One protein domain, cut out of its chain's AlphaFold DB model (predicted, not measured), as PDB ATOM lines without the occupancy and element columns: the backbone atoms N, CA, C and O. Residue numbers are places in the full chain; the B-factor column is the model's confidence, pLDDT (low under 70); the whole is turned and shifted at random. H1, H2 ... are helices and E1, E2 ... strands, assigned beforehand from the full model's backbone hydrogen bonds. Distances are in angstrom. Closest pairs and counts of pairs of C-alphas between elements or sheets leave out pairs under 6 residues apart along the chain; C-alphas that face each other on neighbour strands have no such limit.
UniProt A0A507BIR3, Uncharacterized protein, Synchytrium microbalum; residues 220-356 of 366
ATOM      1  N   GLN A 220     191.331 184.255 151.412       97.06
ATOM      2  CA  GLN A 220     192.130 185.206 152.186       97.06
ATOM      3  C   GLN A 220     192.978 184.481 153.237       97.06
ATOM      4  O   GLN A 220     194.195 184.645 153.260       97.06
ATOM      5  N   ALA A 221     192.369 183.611 154.050       96.38
ATOM      6  CA  ALA A 221     193.101 182.852 155.062       96.38
ATOM      7  C   ALA A 221     194.149 181.912 154.440       96.38
ATOM      8  O   ALA A 221     195.250 181.774 154.979       96.38
ATOM      9  N   ALA A 222     193.835 181.281 153.302       96.62
ATOM     10  CA  ALA A 222     194.769 180.408 152.594       96.62
ATOM     11  C   ALA A 222     195.983 181.184 152.053       96.62
ATOM     12  O   ALA A 222     197.124 180.790 152.298       96.62
ATOM     13  N   VAL A 223     195.748 182.309 151.372       97.56
ATOM     14  CA  VAL A 223     196.791 183.185 150.829       97.56
ATOM     15  C   VAL A 223     197.641 183.772 151.948       97.56
ATOM     16  O   VAL A 223     198.862 183.675 151.881       97.56
ATOM     17  N   GLU A 224     197.039 184.308 153.011       97.56
ATOM     18  CA  GLU A 224     197.796 184.835 154.150       97.56
ATOM     19  C   GLU A 224     198.646 183.754 154.825       97.56
ATOM     20  O   GLU A 224     199.793 184.017 155.175       97.56
ATOM     21  N   THR A 225     198.135 182.524 154.939       96.56
ATOM     22  CA  THR A 225     198.902 181.385 155.469       96.56
ATOM     23  C   THR A 225     200.101 181.054 154.581       96.56
ATOM     24  O   THR A 225     201.211 180.890 155.087       96.56
ATOM     25  N   ILE A 226     199.911 181.007 153.258       96.75
ATOM     26  CA  ILE A 226     200.997 180.795 152.290       96.75
ATOM     27  C   ILE A 226     202.048 181.903 152.427       96.75
ATOM     28  O   ILE A 226     203.234 181.622 152.596       96.75
ATOM     29  N   LEU A 227     201.623 183.167 152.405       97.44
ATOM     30  CA  LEU A 227     202.520 184.314 152.510       97.44
ATOM     31  C   LEU A 227     203.265 184.349 153.854       97.44
ATOM     32  O   LEU A 227     204.440 184.719 153.899       97.44
ATOM     33  N   GLN A 228     202.605 183.958 154.947       97.50
ATOM     34  CA  GLN A 228     203.187 183.906 156.286       97.50
ATOM     35  C   GLN A 228     204.279 182.839 156.384       97.50
ATOM     36  O   GLN A 228     205.366 183.132 156.880       97.50
ATOM     37  N   GLU A 229     204.007 181.616 155.920       96.38
ATOM     38  CA  GLU A 229     204.974 180.511 155.983       96.38
ATOM     39  C   GLU A 229     206.185 180.768 155.065       96.38
ATOM     40  O   GLU A 229     207.308 180.422 155.423       96.38
ATOM     41  N   HIS A 230     205.998 181.473 153.941       96.50
ATOM     42  CA  HIS A 230     207.092 181.910 153.057       96.50
ATOM     43  C   HIS A 230     207.777 183.222 153.480       96.50
ATOM     44  O   HIS A 230     208.694 183.688 152.800       96.50
ATOM     45  N   GLY A 231     207.366 183.831 154.598       96.75
ATOM     46  CA  GLY A 231     208.005 185.030 155.154       96.75
ATOM     47  C   GLY A 231     207.839 186.297 154.305       96.75
ATOM     48  O   GLY A 231     208.720 187.155 154.311       96.75
ATOM     49  N   VAL A 232     206.736 186.408 153.562       97.12
ATOM     50  CA  VAL A 232     206.425 187.522 152.642       97.12
ATOM     51  C   VAL A 232     205.106 188.238 152.964       97.12
ATOM     52  O   VAL A 232     204.745 189.183 152.271       97.12
ATOM     53  N   LEU A 233     204.383 187.840 154.021       97.38
ATOM     54  CA  LEU A 233     203.098 188.461 154.383       97.38
ATOM     55  C   LEU A 233     203.223 189.943 154.754       97.38
ATOM     56  O   LEU A 233     202.427 190.759 154.298       97.38
ATOM     57  N   GLU A 234     204.221 190.303 155.560       96.81
ATOM     58  CA  GLU A 234     204.415 191.698 155.976       96.81
ATOM     59  C   GLU A 234     204.813 192.583 154.788       96.81
ATOM     60  O   GLU A 234     204.294 193.685 154.639       96.81
ATOM     61  N   GLU A 235     205.666 192.069 153.894       95.12
ATOM     62  CA  GLU A 235     206.005 192.715 152.618       95.12
ATOM     63  C   GLU A 235     204.735 192.980 151.798       95.12
ATOM     64  O   GLU A 235     204.498 194.109 151.383       95.12
ATOM     65  N   PHE A 236     203.874 191.968 151.653       96.25
ATOM     66  CA  PHE A 236     202.599 192.075 150.950       96.25
ATOM     67  C   PHE A 236     201.646 193.102 151.581       96.25
ATOM     68  O   PHE A 236     201.022 193.877 150.857       96.25
ATOM     69  N   ARG A 237     201.522 193.137 152.914       95.56
ATOM     70  CA  ARG A 237     200.625 194.064 153.629       95.56
ATOM     71  C   ARG A 237     201.092 195.516 153.561       95.56
ATOM     72  O   ARG A 237     200.252 196.408 153.509       95.56
ATOM     73  N   MET A 238     202.404 195.746 153.526       95.38
ATOM     74  CA  MET A 238     202.994 197.086 153.440       95.38
ATOM     75  C   MET A 238     202.908 197.716 152.041       95.38
ATOM     76  O   MET A 238     203.262 198.885 151.889       95.38
ATOM     77  N   LEU A 239     202.440 196.983 151.023       94.12
ATOM     78  CA  LEU A 239     202.310 197.525 149.670       94.12
ATOM     79  C   LEU A 239     201.282 198.674 149.619       94.12
ATOM     80  O   LEU A 239     200.166 198.513 150.129       94.12
ATOM     81  N   PRO A 240     201.627 199.807 148.974       93.94
ATOM     82  CA  PRO A 240     200.707 200.922 148.800       93.94
ATOM     83  C   PRO A 240     199.457 200.516 148.009       93.94
ATOM     84  O   PRO A 240     199.540 199.773 147.030       93.94
ATOM     85  N   SER A 241     198.301 201.053 148.397       94.25
ATOM     86  CA  SER A 241     197.048 200.899 147.646       94.25
ATOM     87  C   SER A 241     197.057 201.654 146.312       94.25
ATOM     88  O   SER A 241     196.361 201.265 145.381       94.25
ATOM     89  N   ASP A 242     197.879 202.701 146.186       93.19
ATOM     90  CA  ASP A 242     198.002 203.538 144.986       93.19
ATOM     91  C   ASP A 242     199.058 203.040 143.980       93.19
ATOM     92  O   ASP A 242     199.477 203.805 143.113       93.19
ATOM     93  N   LEU A 243     199.509 201.783 144.089       92.00
ATOM     94  CA  LEU A 243     200.430 201.185 143.117       92.00
ATOM     95  C   LEU A 243     199.797 201.135 141.726       92.00
ATOM     96  O   LEU A 243     198.725 200.563 141.531       92.00
ATOM     97  N   THR A 244     200.510 201.693 140.755       92.38
ATOM     98  CA  THR A 244     200.105 201.731 139.348       92.38
ATOM     99  C   THR A 244     200.874 200.708 138.515       92.38
ATOM    100  O   THR A 244     201.876 200.142 138.957       92.38
ATOM    101  N   GLU A 245     200.442 200.478 137.273       89.69
ATOM    102  CA  GLU A 245     201.168 199.612 136.331       89.69
ATOM    103  C   GLU A 245     202.611 200.088 136.084       89.69
ATOM    104  O   GLU A 245     203.503 199.264 135.878       89.69
ATOM    105  N   GLU A 246     202.867 201.401 136.162       90.00
ATOM    106  CA  GLU A 246     204.209 201.976 136.009       90.00
ATOM    107  C   GLU A 246     205.150 201.584 137.156       90.00
ATOM    108  O   GLU A 246     206.347 201.362 136.934       90.00
ATOM    109  N   ASP A 247     204.615 201.459 138.376       90.12
ATOM    110  CA  ASP A 247     205.372 200.993 139.540       90.12
ATOM    111  C   ASP A 247     205.736 199.505 139.410       90.12
ATOM    112  O   ASP A 247     206.775 199.072 139.924       90.12
ATOM    113  N   GLY A 248     204.910 198.760 138.670       90.12
ATOM    114  CA  GLY A 248     204.958 197.316 138.507       90.12
ATOM    115  C   GLY A 248     204.209 196.590 139.623       90.12
ATOM    116  O   GLY A 248     204.247 196.991 140.787       90.12
ATOM    117  N   ALA A 249     203.547 195.487 139.275       93.31
ATOM    118  CA  ALA A 249     202.900 194.631 140.261       93.31
ATOM    119  C   ALA A 249     203.939 193.982 141.185       93.31
ATOM    120  O   ALA A 249     205.044 193.629 140.761       93.31
ATOM    121  N   TRP A 250     203.576 193.784 142.448       96.50
ATOM    122  CA  TRP A 250     204.320 192.898 143.330       96.50
ATOM    123  C   TRP A 250     203.909 191.460 143.031       96.50
ATOM    124  O   TRP A 250     202.721 191.151 143.088       96.50
ATOM    125  N   THR A 251     204.857 190.579 142.711       96.62
ATOM    126  CA  THR A 251     204.529 189.206 142.305       96.62
ATOM    127  C   THR A 251     205.496 188.194 142.898       96.62
ATOM    128  O   THR A 251     206.721 188.318 142.775       96.62
ATOM    129  N   ILE A 252     204.932 187.134 143.478       97.56
ATOM    130  CA  ILE A 252     205.658 185.922 143.852       97.56
ATOM    131  C   ILE A 252     205.170 184.729 143.029       97.56
ATOM    132  O   ILE A 252     203.980 184.566 142.779       97.56
ATOM    133  N   GLU A 253     206.104 183.868 142.646       97.06
ATOM    134  CA  GLU A 253     205.851 182.551 142.069       97.06
ATOM    135  C   GLU A 253     206.159 181.476 143.113       97.06
ATOM    136  O   GLU A 253     207.244 181.460 143.693       97.06
ATOM    137  N   ILE A 254     205.241 180.537 143.302       96.25
ATOM    138  CA  ILE A 254     205.372 179.374 144.174       96.25
ATOM    139  C   ILE A 254     205.472 178.132 143.289       96.25
ATOM    140  O   ILE A 254     204.532 177.767 142.576       96.25
ATOM    141  N   ARG A 255     206.627 177.471 143.334       94.31
ATOM    142  CA  ARG A 255     206.938 176.260 142.563       94.31
ATOM    143  C   ARG A 255     207.107 175.073 143.498       94.31
ATOM    144  O   ARG A 255     207.482 175.245 144.655       94.31
ATOM    145  N   ALA A 256     206.848 173.871 142.996       89.19
ATOM    146  CA  ALA A 256     207.180 172.657 143.732       89.19
ATOM    147  C   ALA A 256     208.703 172.529 143.888       89.19
ATOM    148  O   ALA A 256     209.457 172.895 142.982       89.19
ATOM    149  N   ALA A 257     209.145 172.026 145.038       87.00
ATOM    150  CA  ALA A 257     210.519 171.581 145.222       87.00
ATOM    151  C   ALA A 257     210.811 170.373 144.317       87.00
ATOM    152  O   ALA A 257     209.896 169.653 143.932       87.00
ATOM    153  N   GLU A 258     212.082 170.109 143.997       74.25
ATOM    154  CA  GLU A 258     212.475 169.023 143.072       74.25
ATOM    155  C   GLU A 258     211.931 167.634 143.472       74.25
ATOM    156  O   GLU A 258     211.803 166.745 142.633       74.25
ATOM    157  N   SER A 259     211.592 167.443 144.753       63.09
ATOM    158  CA  SER A 259     211.061 166.200 145.321       63.09
ATOM    159  C   SER A 259     209.538 166.164 145.500       63.09
ATOM    160  O   SER A 259     209.020 165.183 146.034       63.09
ATOM    161  N   SER A 260     208.812 167.214 145.115       70.12
ATOM    162  CA  SER A 260     207.356 167.314 145.244       70.12
ATOM    163  C   SER A 260     206.721 167.737 143.918       70.12
ATOM    164  O   SER A 260     207.382 168.211 142.999       70.12
ATOM    165  N   SER A 261     205.410 167.545 143.791       63.72
ATOM    166  CA  SER A 261     204.674 168.005 142.614       63.72
ATOM    167  C   SER A 261     203.312 168.545 143.023       63.72
ATOM    168  O   SER A 261     202.434 167.778 143.425       63.72
ATOM    169  N   PHE A 262     203.118 169.855 142.880       71.94
ATOM    170  CA  PHE A 262     201.780 170.432 142.740       71.94
ATOM    171  C   PHE A 262     201.272 170.135 141.327       71.94
ATOM    172  O   PHE A 262     202.071 169.871 140.428       71.94
ATOM    173  N   SER A 263     199.957 170.186 141.097       68.56
ATOM    174  CA  SER A 263     199.452 169.994 139.731       68.56
ATOM    175  C   SER A 263     199.909 171.114 138.792       68.56
ATOM    176  O   SER A 263     200.186 170.841 137.631       68.56
ATOM    177  N   GLN A 264     199.990 172.353 139.292       85.06
ATOM    178  CA  GLN A 264     200.438 173.552 138.575       85.06
ATOM    179  C   GLN A 264     201.110 174.515 139.570       85.06
ATOM    180  O   GLN A 264     200.702 174.550 140.732       85.06
ATOM    181  N   PRO A 265     202.146 175.274 139.193       93.19
ATOM    182  CA  PRO A 265     202.708 176.285 140.080       93.19
ATOM    183  C   PRO A 265     201.751 177.486 140.193       93.19
ATOM    184  O   PRO A 265     200.911 177.702 139.320       93.19
ATOM    185  N   LEU A 266     201.852 178.237 141.290       96.31
ATOM    186  CA  LEU A 266     200.926 179.321 141.645       96.31
ATOM    187  C   LEU A 266     201.669 180.652 141.668       96.31
ATOM    188  O   LEU A 266     202.727 180.752 142.279       96.31
ATOM    189  N   ALA A 267     201.105 181.677 141.056       97.38
ATOM    190  CA  ALA A 267     201.527 183.055 141.192       97.38
ATOM    191  C   ALA A 267     200.518 183.823 142.050       97.38
ATOM    192  O   ALA A 267     199.303 183.684 141.886       97.38
ATOM    193  N   ILE A 268     201.044 184.635 142.961       97.75
ATOM    194  CA  ILE A 268     200.276 185.585 143.761       97.75
ATOM    195  C   ILE A 268     200.800 186.966 143.393       97.75
ATOM    196  O   ILE A 268     201.981 187.257 143.596       97.75
ATOM    197  N   SER A 269     199.932 187.786 142.812       97.75
ATOM    198  CA  SER A 269     200.270 189.119 142.331       97.75
ATOM    199  C   SER A 269     199.371 190.169 142.971       97.75
ATOM    200  O   SER A 269     198.185 189.921 143.170       97.75
ATOM    201  N   ARG A 270     199.919 191.343 143.286       97.44
ATOM    202  CA  ARG A 270     199.166 192.496 143.783       97.44
ATOM    203  C   ARG A 270     199.518 193.746 142.994       97.44
ATOM    204  O   ARG A 270     200.693 194.099 142.872       97.44
ATOM    205  N   LEU A 271     198.486 194.438 142.524       96.25
ATOM    206  CA  LEU A 271     198.568 195.741 141.877       96.25
ATOM    207  C   LEU A 271     197.552 196.681 142.536       96.25
ATOM    208  O   LEU A 271     196.343 196.526 142.370       96.25
ATOM    209  N   GLY A 272     198.052 197.616 143.342       95.75
ATOM    210  CA  GLY A 272     197.227 198.504 144.160       95.75
ATOM    211  C   GLY A 272     196.350 197.721 145.138       95.75
ATOM    212  O   GLY A 272     196.851 196.972 145.986       95.75
ATOM    213  N   ASP A 273     195.039 197.873 144.991       97.19
ATOM    214  CA  ASP A 273     194.028 197.173 145.789       97.19
ATOM    215  C   ASP A 273     193.514 195.880 145.142       97.19
ATOM    216  O   ASP A 273     192.557 195.288 145.642       97.19
ATOM    217  N   ILE A 274     194.113 195.435 144.036       97.50
ATOM    218  CA  ILE A 274     193.718 194.202 143.353       97.50
ATOM    219  C   ILE A 274     194.755 193.116 143.626       97.50
ATOM    220  O   ILE A 274     195.949 193.295 143.378       97.50
ATOM    221  N   LEU A 275     194.287 191.978 144.132       97.94
ATOM    222  CA  LEU A 275     195.052 190.738 144.228       97.94
ATOM    223  C   LEU A 275     194.624 189.802 143.099       97.94
ATOM    224  O   LEU A 275     193.443 189.484 142.992       97.94
ATOM    225  N   THR A 276     195.582 189.281 142.345       97.56
ATOM    226  CA  THR A 276     195.366 188.252 141.326       97.56
ATOM    227  C   THR A 276     196.068 186.965 141.741       97.56
ATOM    228  O   THR A 276     197.274 186.944 142.003       97.56
ATOM    229  N   LEU A 277     195.310 185.873 141.777       97.50
ATOM    230  CA  LEU A 277     195.838 184.515 141.833       97.50
ATOM    231  C   LEU A 277     195.856 183.958 140.419       97.50
ATOM    232  O   LEU A 277     194.846 184.042 139.728       97.50
ATOM    233  N   ALA A 278     196.970 183.372 140.000       95.94
ATOM    234  CA  ALA A 278     197.102 182.759 138.685       95.94
ATOM    235  C   ALA A 278     197.894 181.460 138.787       95.94
ATOM    236  O   ALA A 278     198.851 181.378 139.555       95.94
ATOM    237  N   HIS A 279     197.552 180.451 137.995       94.00
ATOM    238  CA  HIS A 279     198.543 179.427 137.688       94.00
ATOM    239  C   HIS A 279     199.487 179.959 136.623       94.00
ATOM    240  O   HIS A 279     199.167 180.904 135.906       94.00
ATOM    241  N   PHE A 280     200.668 179.368 136.515       92.12
ATOM    242  CA  PHE A 280     201.552 179.717 135.417       92.12
ATOM    243  C   PHE A 280     202.233 178.498 134.823       92.12
ATOM    244  O   PHE A 280     202.409 177.470 135.477       92.12
ATOM    245  N   SER A 281     202.638 178.611 133.566       88.19
ATOM    246  CA  SER A 281     203.428 177.591 132.895       88.19
ATOM    247  C   SER A 281     204.662 178.233 132.258       88.19
ATOM    248  O   SER A 281     204.552 179.253 131.577       88.19
ATOM    249  N   PRO A 282     205.870 177.704 132.526       83.19
ATOM    250  CA  PRO A 282     207.051 178.143 131.805       83.19
ATOM    251  C   PRO A 282     206.991 177.579 130.383       83.19
ATOM    252  O   PRO A 282     207.048 176.364 130.186       83.19
ATOM    253  N   GLU A 283     206.893 178.458 129.398       81.06
ATOM    254  CA  GLU A 283     207.081 178.131 127.992       81.06
ATOM    255  C   GLU A 283     208.550 178.318 127.583       81.06
ATOM    256  O   GLU A 283     209.401 178.736 128.368       81.06
ATOM    257  N   VAL A 284     208.876 177.980 126.332       79.75
ATOM    258  CA  VAL A 284     210.255 178.046 125.812       79.75
ATOM    259  C   VAL A 284     210.823 179.468 125.880       79.75
ATOM    260  O   VAL A 284     212.025 179.638 126.075       79.75
ATOM    261  N   TRP A 285     209.964 180.476 125.720       81.25
ATOM    262  CA  TRP A 285     210.371 181.875 125.577       81.25
ATOM    263  C   TRP A 285     209.753 182.815 126.608       81.25
ATOM    264  O   TRP A 285     210.228 183.941 126.729       81.25
ATOM    265  N   ASP A 286     208.729 182.373 127.338       85.38
ATOM    266  CA  ASP A 286     207.982 183.225 128.261       85.38
ATOM    267  C   ASP A 286     207.360 182.416 129.410       85.38
ATOM    268  O   ASP A 286     207.433 181.187 129.440       85.38
ATOM    269  N   VAL A 287     206.758 183.106 130.373       86.31
ATOM    270  CA  VAL A 287     205.899 182.523 131.399       86.31
ATOM    271  C   VAL A 287     204.466 182.943 131.109       86.31
ATOM    272  O   VAL A 287     204.134 184.123 131.188       86.31
ATOM    273  N   VAL A 288     203.609 181.973 130.799       88.19
ATOM    274  CA  VAL A 288     202.181 182.229 130.600       88.19
ATOM    275  C   VAL A 288     201.486 182.145 131.945       88.19
ATOM    276  O   VAL A 288     201.582 181.122 132.625       88.19
ATOM    277  N   TYR A 289     200.801 183.220 132.322       90.81
ATOM    278  CA  TYR A 289     199.964 183.279 133.512       90.81
ATOM    279  C   TYR A 289     198.507 183.077 133.105       90.81
ATOM    280  O   TYR A 289     197.997 183.794 132.249       90.81
ATOM    281  N   GLU A 290     197.859 182.107 133.734       89.81
ATOM    282  CA  GLU A 290     196.437 181.804 133.596       89.81
ATOM    283  C   GLU A 290     195.757 182.244 134.897       89.81
ATOM    284  O   GLU A 290     195.909 181.560 135.922       89.81
ATOM    285  N   PRO A 291     195.079 183.408 134.914       91.44
ATOM    286  CA  PRO A 291     194.354 183.859 136.089       91.44
ATOM    287  C   PRO A 291     193.396 182.779 136.597       91.44
ATOM    288  O   PRO A 291     192.839 181.976 135.854       91.44
ATOM    289  N   LEU A 292     193.250 182.732 137.913       93.50
ATOM    290  CA  LEU A 292     192.326 181.857 138.618       93.50
ATOM    291  C   LEU A 292     191.202 182.706 139.208       93.50
ATOM    292  O   LEU A 292     190.025 182.430 138.977       93.50
ATOM    293  N   MET A 293     191.576 183.728 139.982       96.75
ATOM    294  CA  MET A 293     190.658 184.633 140.674       96.75
ATOM    295  C   MET A 293     191.304 185.992 140.921       96.75
ATOM    296  O   MET A 293     192.497 186.065 141.224       96.75
ATOM    297  N   GLU A 294     190.485 187.041 140.897       97.38
ATOM    298  CA  GLU A 294     190.867 188.380 141.352       97.38
ATOM    299  C   GLU A 294     190.041 188.806 142.565       97.38
ATOM    300  O   GLU A 294     188.862 188.460 142.689       97.38
ATOM    301  N   TYR A 295     190.655 189.591 143.445       97.94
ATOM    302  CA  TYR A 295     190.045 190.094 144.669       97.94
ATOM    303  C   TYR A 295     190.289 191.588 144.830       97.94
ATOM    304  O   TYR A 295     191.385 192.078 144.566       97.94
ATOM    305  N   SER A 296     189.283 192.289 145.350       97.44
ATOM    306  CA  SER A 296     189.440 193.630 145.901       97.44
ATOM    307  C   SER A 296     189.858 193.542 147.366       97.44
ATOM    308  O   SER A 296     189.183 192.915 148.188       97.44
ATOM    309  N   LEU A 297     190.964 194.212 147.679       96.94
ATOM    310  CA  LEU A 297     191.538 194.349 149.015       96.94
ATOM    311  C   LEU A 297     190.974 195.561 149.780       96.94
ATOM    312  O   LEU A 297     191.377 195.809 150.911       96.94
ATOM    313  N   GLN A 298     190.040 196.317 149.187       95.75
ATOM    314  CA  GLN A 298     189.423 197.491 149.828       95.75
ATOM    315  C   GLN A 298     188.449 197.121 150.953       95.75
ATOM    316  O   GLN A 298     188.072 197.978 151.755       95.75
ATOM    317  N   SER A 299     188.016 195.860 151.006       92.25
ATOM    318  CA  SER A 299     187.148 195.327 152.048       92.25
ATOM    319  C   SER A 299     187.819 194.181 152.795       92.25
ATOM    320  O   SER A 299     188.569 193.398 152.213       92.25
ATOM    321  N   GLU A 300     187.479 194.046 154.077       92.81
ATOM    322  CA  GLU A 300     187.719 192.832 154.854       92.81
ATOM    323  C   GLU A 300     186.367 192.197 155.229       92.81
ATOM    324  O   GLU A 300     185.539 192.870 155.853       92.81
ATOM    325  N   PRO A 301     186.110 190.925 154.863       94.75
ATOM    326  CA  PRO A 301     186.980 190.037 154.080       94.75
ATOM    327  C   PRO A 301     187.186 190.516 152.629       94.75
ATOM    328  O   PRO A 301     186.400 191.320 152.112       94.75
ATOM    329  N   TRP A 302     188.250 190.025 151.982       96.88
ATOM    330  CA  TRP A 302     188.533 190.335 150.575       96.88
ATOM    331  C   TRP A 302     187.348 189.951 149.692       96.88
ATOM    332  O   TRP A 302     186.799 188.854 149.810       96.88
ATOM    333  N   ARG A 303     186.953 190.851 148.789       96.81
ATOM    334  CA  ARG A 303     185.795 190.629 147.920       96.81
ATOM    335  C   ARG A 303     186.246 190.028 146.587       96.81
ATOM    336  O   ARG A 303     186.999 190.701 145.883       96.81
ATOM    337  N   PRO A 304     185.779 188.829 146.193       96.94
ATOM    338  CA  PRO A 304     186.101 188.280 144.881       96.94
ATOM    339  C   PRO A 304     185.456 189.133 143.779       96.94
ATOM    340  O   PRO A 304     184.296 189.540 143.888       96.94
ATOM    341  N   LEU A 305     186.221 189.418 142.728       96.31
ATOM    342  CA  LEU A 305     185.815 190.251 141.591       96.31
ATOM    343  C   LEU A 305     185.460 189.405 140.368       96.31
ATOM    344  O   LEU A 305     184.491 189.696 139.664       96.31
ATOM    345  N   CYS A 306     186.231 188.350 140.124       94.88
ATOM    346  CA  CYS A 306     186.055 187.469 138.980       94.88
ATOM    347  C   CYS A 306     186.644 186.081 139.245       94.88
ATOM    348  O   CYS A 306     187.427 185.874 140.178       94.88
ATOM    349  N   ILE A 307     186.267 185.142 138.381       94.25
ATOM    350  CA  ILE A 307     186.954 183.864 138.217       94.25
ATOM    351  C   ILE A 307     187.331 183.687 136.756       94.25
ATOM    352  O   ILE A 307     186.606 184.117 135.856       94.25
ATOM    353  N   GLU A 308     188.417 182.972 136.522       88.88
ATOM    354  CA  GLU A 308     188.733 182.433 135.211       88.88
ATOM    355  C   GLU A 308     188.720 180.908 135.284       88.88
ATOM    356  O   GLU A 308     189.329 180.268 136.146       88.88
ATOM    357  N   ARG A 309     187.911 180.318 134.405       78.25
ATOM    358  CA  ARG A 309     187.730 178.875 134.308       78.25
ATOM    359  C   ARG A 309     188.113 178.430 132.916       78.25
ATOM    360  O   ARG A 309     187.644 178.976 131.917       78.25
ATOM    361  N   HIS A 310     188.900 177.363 132.867       68.75
ATOM    362  CA  HIS A 310     189.243 176.707 131.615       68.75
ATOM    363  C   HIS A 310     187.962 176.369 130.834       68.75
ATOM    364  O   HIS A 310     187.051 175.753 131.384       68.75
ATOM    365  N   TYR A 311     187.885 176.809 129.576       67.94
ATOM    366  CA  TYR A 311     186.726 176.728 128.664       67.94
ATOM    367  C   TYR A 311     185.501 177.614 128.945       67.94
ATOM    368  O   TYR A 311     184.760 177.881 128.001       67.94
ATOM    369  N   GLU A 312     185.266 178.084 130.173       73.69
ATOM    370  CA  GLU A 312     184.196 179.070 130.431       73.69
ATOM    371  C   GLU A 312     184.681 180.514 130.221       73.69
ATOM    372  O   GLU A 312     183.864 181.415 130.046       73.69
ATOM    373  N   GLY A 313     186.000 180.722 130.203       84.12
ATOM    374  CA  GLY A 313     186.619 182.034 130.073       84.12
ATOM    375  C   GLY A 313     186.629 182.814 131.386       84.12
ATOM    376  O   GLY A 313     186.473 182.257 132.479       84.12
ATOM    377  N   HIS A 314     186.850 184.116 131.256       88.75
ATOM    378  CA  HIS A 314     186.895 185.062 132.359       88.75
ATOM    379  C   HIS A 314     185.484 185.595 132.630       88.75
ATOM    380  O   HIS A 314     184.900 186.218 131.749       88.75
ATOM    381  N   ARG A 315     184.942 185.334 133.827       92.06
ATOM    382  CA  ARG A 315     183.599 185.766 134.245       92.06
ATOM    383  C   ARG A 315     183.688 186.758 135.393       92.06
ATOM    384  O   ARG A 315     184.238 186.430 136.449       92.06
ATOM    385  N   ARG A 316     183.126 187.956 135.211       94.62
ATOM    386  CA  ARG A 316     183.231 189.062 136.181       94.62
ATOM    387  C   ARG A 316     181.906 189.335 136.883       94.62
ATOM    388  O   ARG A 316     180.833 189.256 136.286       94.62
ATOM    389  N   LEU A 317     181.992 189.695 138.163       93.38
ATOM    390  CA  LEU A 317     180.832 190.075 138.973       93.38
ATOM    391  C   LEU A 317     180.172 191.363 138.454       93.38
ATOM    392  O   LEU A 317     178.951 191.480 138.473       93.38
ATOM    393  N   GLU A 318     180.976 192.324 137.990       93.81
ATOM    394  CA  GLU A 318     180.503 193.627 137.492       93.81
ATOM    395  C   GLU A 318     179.665 193.505 136.216       93.81
ATOM    396  O   GLU A 318     178.697 194.245 136.042       93.81
ATOM    397  N   ASP A 319     179.990 192.523 135.375       94.56
ATOM    398  CA  ASP A 319     179.286 192.256 134.119       94.56
ATOM    399  C   ASP A 319     177.984 191.458 134.344       94.56
ATOM    400  O   ASP A 319     177.213 191.221 133.414       94.56
ATOM    401  N   GLY A 320     177.711 191.039 135.588       94.38
ATOM    402  CA  GLY A 320     176.563 190.201 135.941       94.38
ATOM    403  C   GLY A 320     176.666 188.768 135.413       94.38
ATOM    404  O   GLY A 320     175.679 188.034 135.432       94.38
ATOM    405  N   GLU A 321     177.847 188.360 134.944       92.94
ATOM    406  CA  GLU A 321     178.077 187.038 134.366       92.94
ATOM    407  C   GLU A 321     178.147 185.942 135.423       92.94
ATOM    408  O   GLU A 321     177.922 184.785 135.090       92.94
ATOM    409  N   ILE A 322     178.467 186.273 136.674       95.25
ATOM    410  CA  ILE A 322     178.569 185.338 137.798       95.25
ATOM    411  C   ILE A 322     178.028 185.984 139.072       95.25
ATOM    412  O   ILE A 322     178.178 187.192 139.264       95.25
ATOM    413  N   THR A 323     177.396 185.202 139.950       96.25
ATOM    414  CA  THR A 323     176.906 185.732 141.232       96.25
ATOM    415  C   THR A 323     177.980 185.693 142.318       96.25
ATOM    416  O   THR A 323     178.945 184.926 142.253       96.25
ATOM    417  N   ILE A 324     177.806 186.510 143.360       95.31
ATOM    418  CA  ILE A 324     178.728 186.525 144.501       95.31
ATOM    419  C   ILE A 324     178.739 185.177 145.235       95.31
ATOM    420  O   ILE A 324     179.797 184.710 145.643       95.31
ATOM    421  N   GLU A 325     177.597 184.493 145.327       95.88
ATOM    422  CA  GLU A 325     177.487 183.187 145.980       95.88
ATOM    423  C   GLU A 325     178.256 182.099 145.215       95.88
ATOM    424  O   GLU A 325     178.851 181.206 145.827       95.88
ATOM    425  N   GLU A 326     178.261 182.163 143.879       93.50
ATOM    426  CA  GLU A 326     179.049 181.259 143.034       93.50
ATOM    427  C   GLU A 326     180.553 181.503 143.204       93.50
ATOM    428  O   GLU A 326     181.311 180.536 143.337       93.50
ATOM    429  N   LEU A 327     180.974 182.772 143.263       94.44
ATOM    430  CA  LEU A 327     182.360 183.155 143.545       94.44
ATOM    431  C   LEU A 327     182.805 182.666 144.926       94.44
ATOM    432  O   LEU A 327     183.836 182.010 145.034       94.44
ATOM    433  N   GLU A 328     182.011 182.900 145.969       93.81
ATOM    434  CA  GLU A 328     182.314 182.458 147.335       93.81
ATOM    435  C   GLU A 328     182.345 180.931 147.476       93.81
ATOM    436  O   GLU A 328     183.106 180.376 148.270       93.81
ATOM    437  N   LYS A 329     181.503 180.209 146.729       92.75
ATOM    438  CA  LYS A 329     181.566 178.745 146.706       92.75
ATOM    439  C   LYS A 329     182.891 178.269 146.111       92.75
ATOM    440  O   LYS A 329     183.501 177.352 146.659       92.75
ATOM    441  N   PHE A 330     183.311 178.882 145.007       93.00
ATOM    442  CA  PHE A 330     184.564 178.556 144.335       93.00
ATOM    443  C   PHE A 330     185.785 178.947 145.184       93.00
ATOM    444  O   PHE A 330     186.720 178.154 145.289       93.00
ATOM    445  N   ASP A 331     185.729 180.097 145.864       94.25
ATOM    446  CA  ASP A 331     186.709 180.572 146.851       94.25
ATOM    447  C   ASP A 331     187.002 179.498 147.908       94.25
ATOM    448  O   ASP A 331     188.144 179.058 148.049       94.25
ATOM    449  N   ARG A 332     185.957 178.987 148.577       92.56
ATOM    450  CA  ARG A 332     186.090 177.964 149.628       92.56
ATOM    451  C   ARG A 332     186.680 176.651 149.118       92.56
ATOM    452  O   ARG A 332     187.516 176.041 149.789       92.56
ATOM    453  N   GLU A 333     186.241 176.204 147.939       89.88
ATOM    454  CA  GLU A 333     186.740 174.971 147.317       89.88
ATOM    455  C   GLU A 333     188.238 175.077 147.005       89.88
ATOM    456  O   GLU A 333     189.007 174.158 147.298       89.88
ATOM    457  N   TRP A 334     188.670 176.207 146.445       93.19
ATOM    458  CA  TRP A 334     190.069 176.411 146.088       93.19
ATOM    459  C   TRP A 334     190.965 176.723 147.281       93.19
ATOM    460  O   TRP A 334     192.083 176.212 147.323       93.19
ATOM    461  N   ALA A 335     190.483 177.471 148.274       95.12
ATOM    462  CA  ALA A 335     191.223 177.760 149.500       95.12
ATOM    463  C   ALA A 335     191.719 176.474 150.178       95.12
ATOM    464  O   ALA A 335     192.909 176.331 150.473       95.12
ATOM    465  N   SER A 336     190.823 175.493 150.331       89.31
ATOM    466  CA  SER A 336     191.167 174.181 150.892       89.31
ATOM    467  C   SER A 336     192.203 173.456 150.028       89.31
ATOM    468  O   SER A 336     193.209 172.970 150.547       89.31
ATOM    469  N   ARG A 337     192.031 173.460 148.698       90.75
ATOM    470  CA  ARG A 337     192.958 172.803 147.761       90.75
ATOM    471  C   ARG A 337     194.365 173.388 147.787       90.75
ATOM    472  O   ARG A 337     195.322 172.631 147.630       90.75
ATOM    473  N   LEU A 338     194.521 174.700 147.961       92.88
ATOM    474  CA  LEU A 338     195.848 175.313 148.060       92.88
ATOM    475  C   LEU A 338     196.590 174.840 149.321       92.88
ATOM    476  O   LEU A 338     197.784 174.537 149.284       92.88
ATOM    477  N   ILE A 339     195.883 174.709 150.441       93.44
ATOM    478  CA  ILE A 339     196.489 174.191 151.670       93.44
ATOM    479  C   ILE A 339     196.798 172.699 151.534       93.44
ATOM    480  O   ILE A 339     197.935 172.300 151.776       93.44
ATOM    481  N   GLU A 340     195.842 171.894 151.067       87.88
ATOM    482  CA  GLU A 340     196.002 170.443 150.880       87.88
ATOM    483  C   GLU A 340     197.140 170.085 149.923       87.88
ATOM    484  O   GLU A 340     197.848 169.102 150.137       87.88
ATOM    485  N   ARG A 341     197.342 170.885 148.872       88.50
ATOM    486  CA  ARG A 341     198.436 170.668 147.922       88.50
ATOM    487  C   ARG A 341     199.799 171.029 148.488       88.50
ATOM    488  O   ARG A 341     200.780 170.578 147.919       88.50
ATOM    489  N   GLY A 342     199.875 171.786 149.582       91.56
ATOM    490  CA  GLY A 342     201.137 172.131 150.233       91.56
ATOM    491  C   GLY A 342     201.798 173.406 149.708       91.56
ATOM    492  O   GLY A 342     202.997 173.573 149.906       91.56
ATOM    493  N   TYR A 343     201.056 174.337 149.088       94.06
ATOM    494  CA  TYR A 343     201.632 175.632 148.668       94.06
ATOM    495  C   TYR A 343     202.175 176.455 149.851       94.06
ATOM    496  O   TYR A 343     203.051 177.297 149.667       94.06
ATOM    497  N   HIS A 344     201.667 176.205 151.059       94.69
ATOM    498  CA  HIS A 344     202.128 176.828 152.300       94.69
ATOM    499  C   HIS A 344     203.363 176.139 152.906       94.69
ATOM    500  O   HIS A 344     204.018 176.709 153.770       94.69
ATOM    501  N   ASP A 345     203.683 174.906 152.504       93.50
ATOM    502  CA  ASP A 345     204.744 174.123 153.132       93.50
ATOM    503  C   ASP A 345     206.084 174.396 152.439       93.50
ATOM    504  O   ASP A 345     206.350 173.939 151.324       93.50
ATOM    505  N   THR A 346     206.950 175.138 153.127       94.06
ATOM    506  CA  THR A 346     208.287 175.539 152.657       94.06
ATOM    507  C   THR A 346     209.243 174.370 152.432       94.06
ATOM    508  O   THR A 346     210.279 174.538 151.793       94.06
ATOM    509  N   SER A 347     208.923 173.170 152.930       90.44
ATOM    510  CA  SER A 347     209.724 171.974 152.667       90.44
ATOM    511  C   SER A 347     209.423 171.328 151.314       90.44
ATOM    512  O   SER A 347     210.246 170.568 150.807       90.44
ATOM    513  N   VAL A 348     208.270 171.648 150.718       89.25
ATOM    514  CA  VAL A 348     207.828 171.125 149.417       89.25
ATOM    515  C   VAL A 348     207.536 172.222 148.395       89.25
ATOM    516  O   VAL A 348     207.234 171.903 147.247       89.25
ATOM    517  N   SER A 349     207.631 173.497 148.768       91.81
ATOM    518  CA  SER A 349     207.464 174.637 147.869       91.81
ATOM    519  C   SER A 349     208.633 175.612 147.961       91.81
ATOM    520  O   SER A 349     209.226 175.811 149.019       91.81
ATOM    521  N   HIS A 350     208.936 176.263 146.841       93.00
ATOM    522  CA  HIS A 350     209.894 177.356 146.757       93.00
ATOM    523  C   HIS A 350     209.210 178.613 146.237       93.00
ATOM    524  O   HIS A 350     208.554 178.579 145.193       93.00
ATOM    525  N   VAL A 351     209.416 179.724 146.943       94.94
ATOM    526  CA  VAL A 351     209.002 181.054 146.496       94.94
ATOM    527  C   VAL A 351     210.129 181.740 145.734       94.94
ATOM    528  O   VAL A 351     211.266 181.825 146.200       94.94
ATOM    529  N   LYS A 352     209.787 182.286 144.571       94.88
ATOM    530  CA  LYS A 352     210.614 183.191 143.777       94.88
ATOM    531  C   LYS A 352     209.900 184.538 143.679       94.88
ATOM    532  O   LYS A 352     208.777 184.605 143.194       94.88
ATOM    533  N   ARG A 353     210.561 185.619 144.098       94.06
ATOM    534  CA  ARG A 353     210.089 186.990 143.834       94.06
ATOM    535  C   ARG A 353     210.355 187.322 142.367       94.06
ATOM    536  O   ARG A 353     211.495 187.191 141.919       94.06
ATOM    537  N   VAL A 354     209.320 187.700 141.624       89.88
ATOM    538  CA  VAL A 354     209.426 188.031 140.191       89.88
ATOM    539  C   VAL A 354     209.578 189.528 140.002       89.88
ATOM    540  O   VAL A 354     210.474 189.976 139.289       89.88
ATOM    541  N   SER A 355     208.742 190.297 140.687       82.00
ATOM    542  CA  SER A 355     208.717 191.748 140.601       82.00
ATOM    543  C   SER A 355     208.457 192.344 141.976       82.00
ATOM    544  O   SER A 355     207.628 191.863 142.748       82.00
ATOM    545  N   VAL A 356     209.208 193.400 142.272       77.88
ATOM    546  CA  VAL A 356     209.014 194.260 143.437       77.88
ATOM    547  C   VAL A 356     208.816 195.671 142.885       77.88
ATOM    548  O   VAL A 356     209.606 196.068 142.017       77.88
TER     549      VAL A 356
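Overview. This is residues 220 to 356 of the 366 residues of an uncharacterized protein of Synchytrium microbalum (UniProt A0A507BIR3). One twisted sheet of seven antiparallel strands forms a wall, with the long helix H3 running across one face and H1 touching H3 on that same side, while the other face bears no named helix. Strands E3 and E4 bend sharply, and the short helix H2 only grazes the sheet. The printed part has 137 residues with three named helices and seven named strands, in the chain order H1 H2 E1 E2 E3 E4 E5 E6 H3 E7; across the sheet the order is E6 E5 E4 E3 E2 E1 E7, and the class is mixed. The whole is compact, with a radius of gyration of the C-alphas of 14.6 A, and rounded, spanning 43 by 32 by 32 A.

Arrangement. H1, residues 220 to 229, and H2, residues 233 to 237, touch only at the corner by their link, the closest C-alphas being those of Leu 227 and Leu 233, 4.6 A apart. E1, residues 250 to 256, E2, 266 to 271, E3, 274 to 282, E4, 287 to 296, E5, 303 to 309, and E6, 313 to 316, form a meander, each strand the antiparallel neighbour of the one before and a hairpin with it. Within hydrogen-bond range are N 254 and O 266 of E1 and E2, 2.7 A, N 267 and O 278 of E2 and E3, 2.7 A, N 290 and O 279 of E4 and E3, 2.8 A, N 305 and O 294 of E5 and E4, 2.8 A, and N 315 and O 307 of E6 and E5, 2.9 A. H3, residues 324 to 341, is over E5 at a height over the sheet of 8.9 A and runs across the strands, at 73 degrees to E5 on the local plane. The closest C-alphas of H3 and E5 are those of Leu 327 and Pro 304, 6.5 A apart. With residues 335 to 339 alone, H3 touches H1 at a shallow tilt of 25 degrees, the same way, the closest C-alphas being those of Ala 335 and Ala 222, 5.4 A apart. H1 and H3 on one face of the sheet make two layers, one of helices and one of strands; H1 has a height over the sheet of 7.3 A and is over none of the strands. H2 only grazes the sheet, with residues 235 to 236. E7, residues 349 to 355, is an edge strand antiparallel to E1, with N 253 and O 352 2.8 A apart. In H1, H2 and H3 every O i to N i+4 pair is within hydrogen-bond range.

Along the chain. H1 begins at C-alpha 220, (192.130, 185.206, 152.186), and is 14.2 A long; H2 is 6.2 A. E1 is 20.4 A, E2 16.6 A, E3 23.9 A, E4 24.6 A, E5 18.1 A and E6 9.9 A long. E3 bends by 54 degrees at residue 279, and E4 by 65 degrees at residue 292. H3, 25.5 A, begins at C-alpha 324, (178.728, 186.525, 144.501). E7, 18.6 A, ends at C-alpha 355, (208.717, 191.748, 140.601).

Size, cuts and confidence. The two C-alphas farthest apart are those of Ser 259 and Gly 320, 43.1 A. The printed part has no cut; the one long link is residues 238 to 249, between H2 and E1. The mean pLDDT of the printed part is 91.6, with residues 259, 261, 263 and 310 to 311 under 70.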